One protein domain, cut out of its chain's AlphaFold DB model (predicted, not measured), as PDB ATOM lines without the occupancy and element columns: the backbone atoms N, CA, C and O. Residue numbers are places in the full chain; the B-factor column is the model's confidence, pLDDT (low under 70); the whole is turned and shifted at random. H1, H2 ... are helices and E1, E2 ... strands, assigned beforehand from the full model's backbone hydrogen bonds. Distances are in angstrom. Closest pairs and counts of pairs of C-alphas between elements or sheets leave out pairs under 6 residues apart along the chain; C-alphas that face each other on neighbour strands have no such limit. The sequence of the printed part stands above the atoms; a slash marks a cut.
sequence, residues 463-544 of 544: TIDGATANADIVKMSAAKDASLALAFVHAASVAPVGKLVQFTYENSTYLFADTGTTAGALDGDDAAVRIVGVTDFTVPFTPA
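This is residues 463 to 544 of the 544 residues of the protein "DUF4214 domain-containing protein" of Massilia buxea (UniProt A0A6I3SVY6). Little of this domain is regular: a small, strongly twisted four-stranded sheet has one helix, H1, over one face, and loops make up the rest. Of 82 printed residues, 32 are in named elements, along the chain E1, H1, E2, E3, E4; the class is mixed, and so is the sheet, order E1 E2 E3 E4. It is compact, radius of gyration of the C-alphas 12.5 A, spanning 39 by 26 by 18 A.

E1, residues 473 to 475, begins at C-alpha (280.806, 296.260, 260.344). H1, residues 484 to 494, measures 15.6 A; E2, 500 to 505, 16.0 A; E3, 508 to 513, and E4, 527 to 532, 16.7 A each. C-alpha 532 is at (273.822, 292.077, 276.150).

E1, H1, E2 form a strand-helix-strand unit, parallel neighbour strands with a helix between, crossover right-handed; N 474 and O 500 are 2.8 A apart. E2, E3, E4 form a meander, successive antiparallel hairpins: N 510 to O 503 is 2.8 A, N 531 to O 509 2.7 A. H1, every O i to N i+4 pair within hydrogen-bond range, is on the sheet, height 8.8 A, over E2 and E3; C-alphas 491 and 501 are its closest to E2, 6.3 A.

The printed part has no cut. The E3 to E4 link is long. Residues 478 to 480 and 543 to 544 are under pLDDT 70.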
ATOM      1  N   THR A 463     272.274 293.002 257.240       92.00
ATOM      2  CA  THR A 463     271.930 291.685 257.786       92.00
ATOM      3  C   THR A 463     273.181 290.997 258.328       92.00
ATOM      4  O   THR A 463     274.234 290.973 257.692       92.00
ATOM      5  N   ILE A 464     273.048 290.446 259.526       91.31
ATOM      6  CA  ILE A 464     274.041 289.706 260.288       91.31
ATOM      7  C   ILE A 464     273.480 288.294 260.456       91.31
ATOM      8  O   ILE A 464     272.576 288.081 261.256       91.31
ATOM      9  N   ASP A 465     273.999 287.353 259.674       86.25
ATOM     10  CA  ASP A 465     273.562 285.948 259.629       86.25
ATOM     11  C   ASP A 465     274.703 284.962 259.936       86.25
ATOM     12  O   ASP A 465     274.548 283.749 259.832       86.25
ATOM     13  N   GLY A 466     275.896 285.487 260.232       78.19
ATOM     14  CA  GLY A 466     277.073 284.683 260.529       78.19
ATOM     15  C   GLY A 466     277.721 283.949 259.363       78.19
ATOM     16  O   GLY A 466     278.796 283.375 259.561       78.19
ATOM     17  N   ALA A 467     277.126 283.969 258.165       75.56
ATOM     18  CA  ALA A 467     277.564 283.154 257.034       75.56
ATOM     19  C   ALA A 467     278.936 283.590 256.496       75.56
ATOM     20  O   ALA A 467     279.721 282.772 256.013       75.56
ATOM     21  N   THR A 468     279.246 284.886 256.591       70.69
ATOM     22  CA  THR A 468     280.542 285.458 256.209       70.69
ATOM     23  C   THR A 468     280.974 286.554 257.180       70.69
ATOM     24  O   THR A 468     280.177 287.068 257.960       70.69
ATOM     25  N   ALA A 469     282.261 286.918 257.149       76.25
ATOM     26  CA  ALA A 469     282.734 288.096 257.870       76.25
ATOM     27  C   ALA A 469     282.021 289.333 257.312       76.25
ATOM     28  O   ALA A 469     282.130 289.617 256.116       76.25
ATOM     29  N   ASN A 470     281.308 290.065 258.163       79.69
ATOM     30  CA  ASN A 470     280.522 291.199 257.709       79.69
ATOM     31  C   ASN A 470     281.432 292.415 257.477       79.69
ATOM     32  O   ASN A 470     281.823 293.119 258.410       79.69
ATOM     33  N   ALA A 471     281.811 292.640 256.215       82.69
ATOM     34  CA  ALA A 471     282.689 293.739 255.808       82.69
ATOM     35  C   ALA A 471     282.065 295.131 256.025       82.69
ATOM     36  O   ALA A 471     282.771 296.146 255.941       82.69
ATOM     37  N   ASP A 472     280.765 295.183 256.309       90.25
ATOM     38  CA  ASP A 472     280.014 296.402 256.575       90.25
ATOM     39  C   ASP A 472     279.931 296.731 258.071       90.25
ATOM     40  O   ASP A 472     279.335 297.737 258.443       90.25
ATOM     41  N   ILE A 473     280.619 295.959 258.922       91.88
ATOM     42  CA  ILE A 473     280.806 296.260 260.344       91.88
ATOM     43  C   ILE A 473     282.268 296.629 260.613       91.88
ATOM     44  O   ILE A 473     283.194 295.848 260.383       91.88
ATOM     45  N   VAL A 474     282.488 297.829 261.145       92.12
ATOM     46  CA  VAL A 474     283.796 298.338 261.557       92.12
ATOM     47  C   VAL A 474     283.900 298.304 263.074       92.12
ATOM     48  O   VAL A 474     283.124 298.930 263.790       92.12
ATOM     49  N   LYS A 475     284.904 297.596 263.589       90.81
ATOM     50  CA  LYS A 475     285.175 297.552 265.025       90.81
ATOM     51  C   LYS A 475     285.917 298.812 265.461       90.81
ATOM     52  O   LYS A 475     287.066 299.025 265.066       90.81
ATOM     53  N   MET A 476     285.293 299.617 266.313       88.75
ATOM     54  CA  MET A 476     285.978 300.708 266.995       88.75
ATOM     55  C   MET A 476     286.974 300.110 267.995       88.75
ATOM     56  O   MET A 476     286.659 299.180 268.742       88.75
ATOM     57  N   SER A 477     288.204 300.626 268.005       73.25
ATOM     58  CA  SER A 477     289.196 300.265 269.023       73.25
ATOM     59  C   SER A 477     288.615 300.474 270.423       73.25
ATOM     60  O   SER A 477     287.888 301.445 270.612       73.25
ATOM     61  N   ALA A 478     288.956 299.610 271.387       63.41
ATOM     62  CA  ALA A 478     288.381 299.631 272.734       63.41
ATOM     63  C   ALA A 478     288.337 301.056 273.309       63.41
ATOM     64  O   ALA A 478     289.373 301.642 273.640       63.41
ATOM     65  N   ALA A 479     287.126 301.603 273.384       55.78
ATOM     66  CA  ALA A 479     286.850 302.919 273.915       55.78
ATOM     67  C   ALA A 479     287.371 302.987 275.356       55.78
ATOM     68  O   ALA A 479     286.881 302.288 276.239       55.78
ATOM     69  N   LYS A 480     288.361 303.847 275.618       66.75
ATOM     70  CA  LYS A 480     288.678 304.294 276.989       66.75
ATOM     71  C   LYS A 480     287.734 305.421 277.425       66.75
ATOM     72  O   LYS A 480     288.104 306.245 278.261       66.75
ATOM     73  N   ASP A 481     286.562 305.496 276.806       82.38
ATOM     74  CA  ASP A 481     285.612 306.572 277.006       82.38
ATOM     75  C   ASP A 481     285.016 306.473 278.409       82.38
ATOM     76  O   ASP A 481     284.657 305.400 278.891       82.38
ATOM     77  N   ALA A 482     284.945 307.613 279.095       86.56
ATOM     78  CA  ALA A 482     284.552 307.673 280.501       86.56
ATOM     79  C   ALA A 482     283.051 307.406 280.737       86.56
ATOM     80  O   ALA A 482     282.614 307.367 281.884       86.56
ATOM     81  N   SER A 483     282.257 307.288 279.666       93.38
ATOM     82  CA  SER A 483     280.827 306.974 279.718       93.38
ATOM     83  C   SER A 483     280.341 306.395 278.389       93.38
ATOM     84  O   SER A 483     280.945 306.648 277.344       93.38
ATOM     85  N   LEU A 484     279.198 305.705 278.420       93.69
ATOM     86  CA  LEU A 484     278.540 305.182 277.222       93.69
ATOM     87  C   LEU A 484     278.200 306.285 276.205       93.69
ATOM     88  O   LEU A 484     278.426 306.112 275.013       93.69
ATOM     89  N   ALA A 485     277.716 307.442 276.666       93.88
ATOM     90  CA  ALA A 485     277.391 308.566 275.785       93.88
ATOM     91  C   ALA A 485     278.623 309.071 275.012       93.88
ATOM     92  O   ALA A 485     278.534 309.349 273.822       93.88
ATOM     93  N   LEU A 486     279.794 309.133 275.662       93.19
ATOM     94  CA  LEU A 486     281.043 309.507 274.989       93.19
ATOM     95  C   LEU A 486     281.494 308.451 273.974       93.19
ATOM     96  O   LEU A 486     281.989 308.822 272.914       93.19
ATOM     97  N   ALA A 487     281.283 307.164 274.264       94.50
ATOM     98  CA  ALA A 487     281.574 306.093 273.314       94.50
ATOM     99  C   ALA A 487     280.721 306.214 272.038       94.50
ATOM    100  O   ALA A 487     281.244 306.036 270.943       94.50
ATOM    101  N   PHE A 488     279.445 306.599 272.159       95.12
ATOM    102  CA  PHE A 488     278.586 306.887 271.005       95.12
ATOM    103  C   PHE A 488     279.011 308.138 270.233       95.12
ATOM    104  O   PHE A 488     279.057 308.103 269.010       95.12
ATOM    105  N   VAL A 489     279.395 309.223 270.917       93.81
ATOM    106  CA  VAL A 489     279.941 310.421 270.246       93.81
ATOM    107  C   VAL A 489     281.195 310.071 269.442       93.81
ATOM    108  O   VAL A 489     281.362 310.517 268.308       93.81
ATOM    109  N   HIS A 490     282.077 309.249 270.012       92.75
ATOM    110  CA  HIS A 490     283.257 308.764 269.311       92.75
ATOM    111  C   HIS A 490     282.873 307.867 268.126       92.75
ATOM    112  O   HIS A 490     283.379 308.102 267.030       92.75
ATOM    113  N   ALA A 491     281.941 306.923 268.308       93.56
ATOM    114  CA  ALA A 491     281.428 306.069 267.237       93.56
ATOM    115  C   ALA A 491     280.862 306.897 266.071       93.56
ATOM    116  O   ALA A 491     281.259 306.661 264.933       93.56
ATOM    117  N   ALA A 492     280.048 307.920 266.350       93.06
ATOM    118  CA  ALA A 492     279.518 308.850 265.350       93.06
ATOM    119  C   ALA A 492     280.630 309.577 264.581       93.06
ATOM    120  O   ALA A 492     280.598 309.651 263.357       93.06
ATOM    121  N   SER A 493     281.687 310.028 265.268       90.62
ATOM    122  CA  SER A 493     282.804 310.729 264.613       90.62
ATOM    123  C   SER A 493     283.635 309.860 263.656       90.62
ATOM    124  O   SER A 493     284.390 310.395 262.841       90.62
ATOM    125  N   VAL A 494     283.528 308.530 263.766       88.81
ATOM    126  CA  VAL A 494     284.289 307.562 262.957       88.81
ATOM    127  C   VAL A 494     283.401 306.653 262.104       88.81
ATOM    128  O   VAL A 494     283.933 305.778 261.417       88.81
ATOM    129  N   ALA A 495     282.077 306.841 262.136       89.25
ATOM    130  CA  ALA A 495     281.113 306.000 261.439       89.25
ATOM    131  C   ALA A 495     281.238 306.161 259.915       89.25
ATOM    132  O   ALA A 495     281.045 307.257 259.383       89.25
ATOM    133  N   PRO A 496     281.579 305.095 259.168       87.94
ATOM    134  CA  PRO A 496     281.551 305.156 257.716       87.94
ATOM    135  C   PRO A 496     280.104 305.164 257.212       87.94
ATOM    136  O   PRO A 496     279.257 304.436 257.725       87.94
ATOM    137  N   VAL A 497     279.844 305.918 256.143       85.38
ATOM    138  CA  VAL A 497     278.526 305.947 255.490       85.38
ATOM    139  C   VAL A 497     278.109 304.536 255.064       85.38
ATOM    140  O   VAL A 497     278.859 303.853 254.362       85.38
ATOM    141  N   GLY A 498     276.902 304.128 255.462       85.31
ATOM    142  CA  GLY A 498     276.319 302.830 255.108       85.31
ATOM    143  C   GLY A 498     276.948 301.632 255.824       85.31
ATOM    144  O   GLY A 498     276.805 300.513 255.343       85.31
ATOM    145  N   LYS A 499     277.669 301.857 256.930       92.56
ATOM    146  CA  LYS A 499     278.297 300.807 257.739       92.56
ATOM    147  C   LYS A 499     277.893 300.907 259.202       92.56
ATOM    148  O   LYS A 499     277.561 301.982 259.693       92.56
ATOM    149  N   LEU A 500     278.003 299.784 259.904       94.88
ATOM    150  CA  LEU A 500     277.872 299.725 261.354       94.88
ATOM    151  C   LEU A 500     279.230 299.929 262.024       94.88
ATOM    152  O   LEU A 500     280.244 299.380 261.596       94.88
ATOM    153  N   VAL A 501     279.243 300.666 263.124       95.25
ATOM    154  CA  VAL A 501     280.336 300.728 264.087       95.25
ATOM    155  C   VAL A 501     279.996 299.810 265.252       95.25
ATOM    156  O   VAL A 501     278.969 299.974 265.904       95.25
ATOM    157  N   GLN A 502     280.879 298.858 265.535       94.94
ATOM    158  CA  GLN A 502     280.786 297.999 266.709       94.94
ATOM    159  C   GLN A 502     281.747 298.476 267.797       94.94
ATOM    160  O   GLN A 502     282.944 298.631 267.544       94.94
ATOM    161  N   PHE A 503     281.267 298.602 269.031       94.88
ATOM    162  CA  PHE A 503     282.114 298.823 270.203       94.88
ATOM    163  C   PHE A 503     281.578 298.093 271.432       94.88
ATOM    164  O   PHE A 503     280.453 297.603 271.438       94.88
ATOM    165  N   THR A 504     282.394 297.989 272.481       93.62
ATOM    166  CA  THR A 504     281.992 297.366 273.744       93.62
ATOM    167  C   THR A 504     282.070 298.364 274.888       93.62
ATOM    168  O   THR A 504     282.993 299.176 274.962       93.62
ATOM    169  N   TYR A 505     281.098 298.299 275.795       93.38
ATOM    170  CA  TYR A 505     281.059 299.100 277.017       93.38
ATOM    171  C   TYR A 505     280.308 298.314 278.102       93.38
ATOM    172  O   TYR A 505     279.273 297.716 277.820       93.38
ATOM    173  N   GLU A 506     280.852 298.259 279.324       90.50
ATOM    174  CA  GLU A 506     280.257 297.542 280.475       90.50
ATOM    175  C   GLU A 506     279.716 296.133 280.134       90.50
ATOM    176  O   GLU A 506     278.586 295.770 280.454       90.50
ATOM    177  N   ASN A 507     280.544 295.319 279.466       90.38
ATOM    178  CA  ASN A 507     280.236 293.927 279.104       90.38
ATOM    179  C   ASN A 507     279.029 293.754 278.154       90.38
ATOM    180  O   ASN A 507     278.398 292.700 278.132       90.38
ATOM    181  N   SER A 508     278.698 294.789 277.383       95.31
ATOM    182  CA  SER A 508     277.735 294.728 276.281       95.31
ATOM    183  C   SER A 508     278.409 295.160 274.980       95.31
ATOM    184  O   SER A 508     279.292 296.027 274.996       95.31
ATOM    185  N   THR A 509     277.992 294.567 273.869       95.62
ATOM    186  CA  THR A 509     278.334 295.015 272.520       95.62
ATOM    187  C   THR A 509     277.275 295.999 272.046       95.62
ATOM    188  O   THR A 509     276.086 295.784 272.239       95.62
ATOM    189  N   TYR A 510     277.700 297.082 271.414       97.12
ATOM    190  CA  TYR A 510     276.828 298.074 270.804       97.12
ATOM    191  C   TYR A 510     277.100 298.100 269.309       97.12
ATOM    192  O   TYR A 510     278.262 298.063 268.893       97.12
ATOM    193  N   LEU A 511     276.029 298.159 268.523       96.88
ATOM    194  CA  LEU A 511     276.081 298.430 267.092       96.88
ATOM    195  C   LEU A 511     275.463 299.802 266.854       96.88
ATOM    196  O   LEU A 511     274.408 300.115 267.403       96.88
ATOM    197  N   PHE A 512     276.140 300.613 266.054       96.88
ATOM    198  CA  PHE A 512     275.760 301.989 265.777       96.88
ATOM    199  C   PHE A 512     275.880 302.274 264.281       96.88
ATOM    200  O   PHE A 512     276.873 301.879 263.678       96.88
ATOM    201  N   ALA A 513     274.934 302.988 263.685       94.88
ATOM    202  CA  ALA A 513     275.118 303.621 262.385       94.88
ATOM    203  C   ALA A 513     274.670 305.077 262.458       94.88
ATOM    204  O   ALA A 513     273.606 305.384 262.989       94.88
ATOM    205  N   ASP A 514     275.488 305.945 261.870       92.25
ATOM    206  CA  ASP A 514     275.169 307.351 261.642       92.25
ATOM    207  C   ASP A 514     274.155 307.434 260.493       92.25
ATOM    208  O   ASP A 514     274.500 307.462 259.305       92.25
ATOM    209  N   THR A 515     272.885 307.310 260.867       86.75
ATOM    210  CA  THR A 515     271.715 307.390 259.982       86.75
ATOM    211  C   THR A 515     270.891 308.638 260.251       86.75
ATOM    212  O   THR A 515     269.880 308.852 259.576       86.75
ATOM    213  N   GLY A 516     271.305 309.431 261.237       77.56
ATOM    214  CA  GLY A 516     270.676 310.665 261.634       77.56
ATOM    215  C   GLY A 516     270.791 311.768 260.587       77.56
ATOM    216  O   GLY A 516     271.214 311.605 259.437       77.56
ATOM    217  N   THR A 517     270.362 312.952 260.992       80.25
ATOM    218  CA  THR A 517     270.280 314.120 260.106       80.25
ATOM    219  C   THR A 517     271.616 314.842 259.954       80.25
ATOM    220  O   THR A 517     271.798 315.600 258.995       80.25
ATOM    221  N   THR A 518     272.548 314.626 260.888       84.62
ATOM    222  CA  THR A 518     273.826 315.342 260.949       84.62
ATOM    223  C   THR A 518     275.006 314.379 260.886       84.62
ATOM    224  O   THR A 518     275.533 313.968 261.912       84.62
ATOM    225  N   ALA A 519     275.487 314.116 259.670       84.56
ATOM    226  CA  ALA A 519     276.632 313.235 259.448       84.56
ATOM    227  C   ALA A 519     277.849 313.597 260.327       84.56
ATOM    228  O   ALA A 519     278.300 314.749 260.363       84.56
ATOM    229  N   GLY A 520     278.411 312.588 260.986       85.88
ATOM    230  CA  GLY A 520     279.550 312.666 261.892       85.88
ATOM    231  C   GLY A 520     279.213 313.161 263.300       85.88
ATOM    232  O   GLY A 520     280.136 313.398 264.086       85.88
ATOM    233  N   ALA A 521     277.934 313.354 263.628       91.06
ATOM    234  CA  ALA A 521     277.478 313.805 264.937       91.06
ATOM    235  C   ALA A 521     276.410 312.863 265.491       91.06
ATOM    236  O   ALA A 521     275.534 312.427 264.763       91.06
ATOM    237  N   LEU A 522     276.476 312.602 266.797       93.94
ATOM    238  CA  LEU A 522     275.470 311.804 267.485       93.94
ATOM    239  C   LEU A 522     274.157 312.588 267.596       93.94
ATOM    240  O   LEU A 522     274.127 313.646 268.238       93.94
ATOM    241  N   ASP A 523     273.085 312.044 267.042       93.06
ATOM    242  CA  ASP A 523     271.722 312.521 267.229       93.06
ATOM    243  C   ASP A 523     270.759 311.390 267.638       93.06
ATOM    244  O   ASP A 523     271.150 310.243 267.848       93.06
ATOM    245  N   GLY A 524     269.502 311.745 267.920       91.69
ATOM    246  CA  GLY A 524     268.515 310.795 268.436       91.69
ATOM    247  C   GLY A 524     268.016 309.789 267.397       91.69
ATOM    248  O   GLY A 524     267.543 308.727 267.798       91.69
ATOM    249  N   ASP A 525     268.134 310.121 266.109       90.62
ATOM    250  CA  ASP A 525     267.628 309.333 264.981       90.62
ATOM    251  C   ASP A 525     268.687 308.354 264.444       90.62
ATOM    252  O   ASP A 525     268.385 307.492 263.614       90.62
ATOM    253  N   ASP A 526     269.927 308.459 264.927       94.44
ATOM    254  CA  ASP A 526     270.970 307.477 264.665       94.44
ATOM    255  C   ASP A 526     270.535 306.081 265.088       94.44
ATOM    256  O   ASP A 526     269.990 305.877 266.174       94.44
ATOM    257  N   ALA A 527     270.824 305.084 264.259       95.56
ATOM    258  CA  ALA A 527     270.560 303.705 264.607       95.56
ATOM    259  C   ALA A 527     271.538 303.278 265.710       95.56
ATOM    260  O   ALA A 527     272.753 303.261 265.510       95.56
ATOM    261  N   ALA A 528     271.018 302.855 266.860       97.25
ATOM    262  CA  ALA A 528     271.816 302.235 267.915       97.25
ATOM    263  C   ALA A 528     271.091 301.018 268.479       97.25
ATOM    264  O   ALA A 528     269.893 301.094 268.708       97.25
ATOM    265  N   VAL A 529     271.796 299.921 268.747       98.38
ATOM    266  CA  VAL A 529     271.256 298.762 269.477       98.38
ATOM    267  C   VAL A 529     272.288 298.240 270.467       98.38
ATOM    268  O   VAL A 529     273.492 298.206 270.187       98.38
ATOM    269  N   ARG A 530     271.812 297.806 271.634       98.19
ATOM    270  CA  ARG A 530     272.617 297.117 272.639       98.19
ATOM    271  C   ARG A 530     272.413 295.609 272.545       98.19
ATOM    272  O   ARG A 530     271.311 295.112 272.728       98.19
ATOM    273  N   ILE A 531     273.501 294.870 272.401       97.75
ATOM    274  CA  ILE A 531     273.551 293.419 272.571       97.75
ATOM    275  C   ILE A 531     274.154 293.122 273.943       97.75
ATOM    276  O   ILE A 531     275.278 293.522 274.255       97.75
ATOM    277  N   VAL A 532     273.390 292.459 274.804       96.44
ATOM    278  CA  VAL A 532     273.822 292.077 276.150       96.44
ATOM    279  C   VAL A 532     274.833 290.939 276.039       96.44
ATOM    280  O   VAL A 532     274.540 289.890 275.478       96.44
ATOM    281  N   GLY A 533     276.017 291.141 276.616       93.62
ATOM    282  CA  GLY A 533     277.157 290.244 276.441       93.62
ATOM    283  C   GLY A 533     278.178 290.790 275.444       93.62
ATOM    284  O   GLY A 533     277.947 291.777 274.749       93.62
ATOM    285  N   VAL A 534     279.356 290.167 275.412       90.12
ATOM    286  CA  VAL A 534     280.447 290.567 274.519       90.12
ATOM    287  C   VAL A 534     280.417 289.686 273.276       90.12
ATOM    288  O   VAL A 534     280.887 288.551 273.297       90.12
ATOM    289  N   THR A 535     279.905 290.249 272.188       88.69
ATOM    290  CA  THR A 535     279.823 289.612 270.868       88.69
ATOM    291  C   THR A 535     280.681 290.373 269.861       88.69
ATOM    292  O   THR A 535     280.764 291.601 269.903       88.69
ATOM    293  N   ASP A 536     281.345 289.636 268.969       89.56
ATOM    294  CA  ASP A 536     282.130 290.207 267.874       89.56
ATOM    295  C   ASP A 536     281.527 289.787 266.534       89.56
ATOM    296  O   ASP A 536     281.716 288.646 266.104       89.56
ATOM    297  N   PHE A 537     280.797 290.708 265.910       90.56
ATOM    298  CA  PHE A 537     280.084 290.541 264.646       90.56
ATOM    299  C   PHE A 537     280.962 290.802 263.414       90.56
ATOM    300  O   PHE A 537     280.525 290.582 262.289       90.56
ATOM    301  N   THR A 538     282.217 291.239 263.587       87.50
ATOM    302  CA  THR A 538     283.132 291.443 262.447       87.50
ATOM    303  C   THR A 538     283.774 290.151 261.947       87.50
ATOM    304  O   THR A 538     284.533 290.168 260.978       87.50
ATOM    305  N   VAL A 539     283.541 289.033 262.632       85.94
ATOM    306  CA  VAL A 539     284.095 287.722 262.284       85.94
ATOM    307  C   VAL A 539     282.961 286.750 261.953       85.94
ATOM    308  O   VAL A 539     281.861 286.922 262.481       85.94
ATOM    309  N   PRO A 540     283.211 285.727 261.115       83.56
ATOM    310  CA  PRO A 540     282.217 284.695 260.843       83.56
ATOM    311  C   PRO A 540     281.753 284.012 262.129       83.56
ATOM    312  O   PRO A 540     282.501 283.925 263.112       83.56
ATOM    313  N   PHE A 541     280.529 283.499 262.110       85.62
ATOM    314  CA  PHE A 541     280.032 282.675 263.202       85.62
ATOM    315  C   PHE A 541     280.750 281.331 263.160       85.62
ATOM    316  O   PHE A 541     280.972 280.749 262.097       85.62
ATOM    317  N   THR A 542     281.225 280.891 264.321       70.44
ATOM    318  CA  THR A 542     282.034 279.681 264.429       70.44
ATOM    319  C   THR A 542     281.161 278.528 264.906       70.44
ATOM    320  O   THR A 542     280.314 278.752 265.776       70.44
ATOM    321  N   PRO A 543     281.393 277.305 264.410       64.44
ATOM    322  CA  PRO A 543     280.896 276.097 265.063       64.44
ATOM    323  C   PRO A 543     281.303 276.087 266.536       64.44
ATOM    324  O   PRO A 543     282.404 276.549 266.866       64.44
ATOM    325  N   ALA A 544     280.381 275.660 267.400       58.56
ATOM    326  CA  ALA A 544     280.612 275.530 268.839       58.56
ATOM    327  C   ALA A 544     281.698 274.492 269.170       58.56
ATOM    328  O   ALA A 544     281.750 273.438 268.492       58.56
TER     329      ALA A 544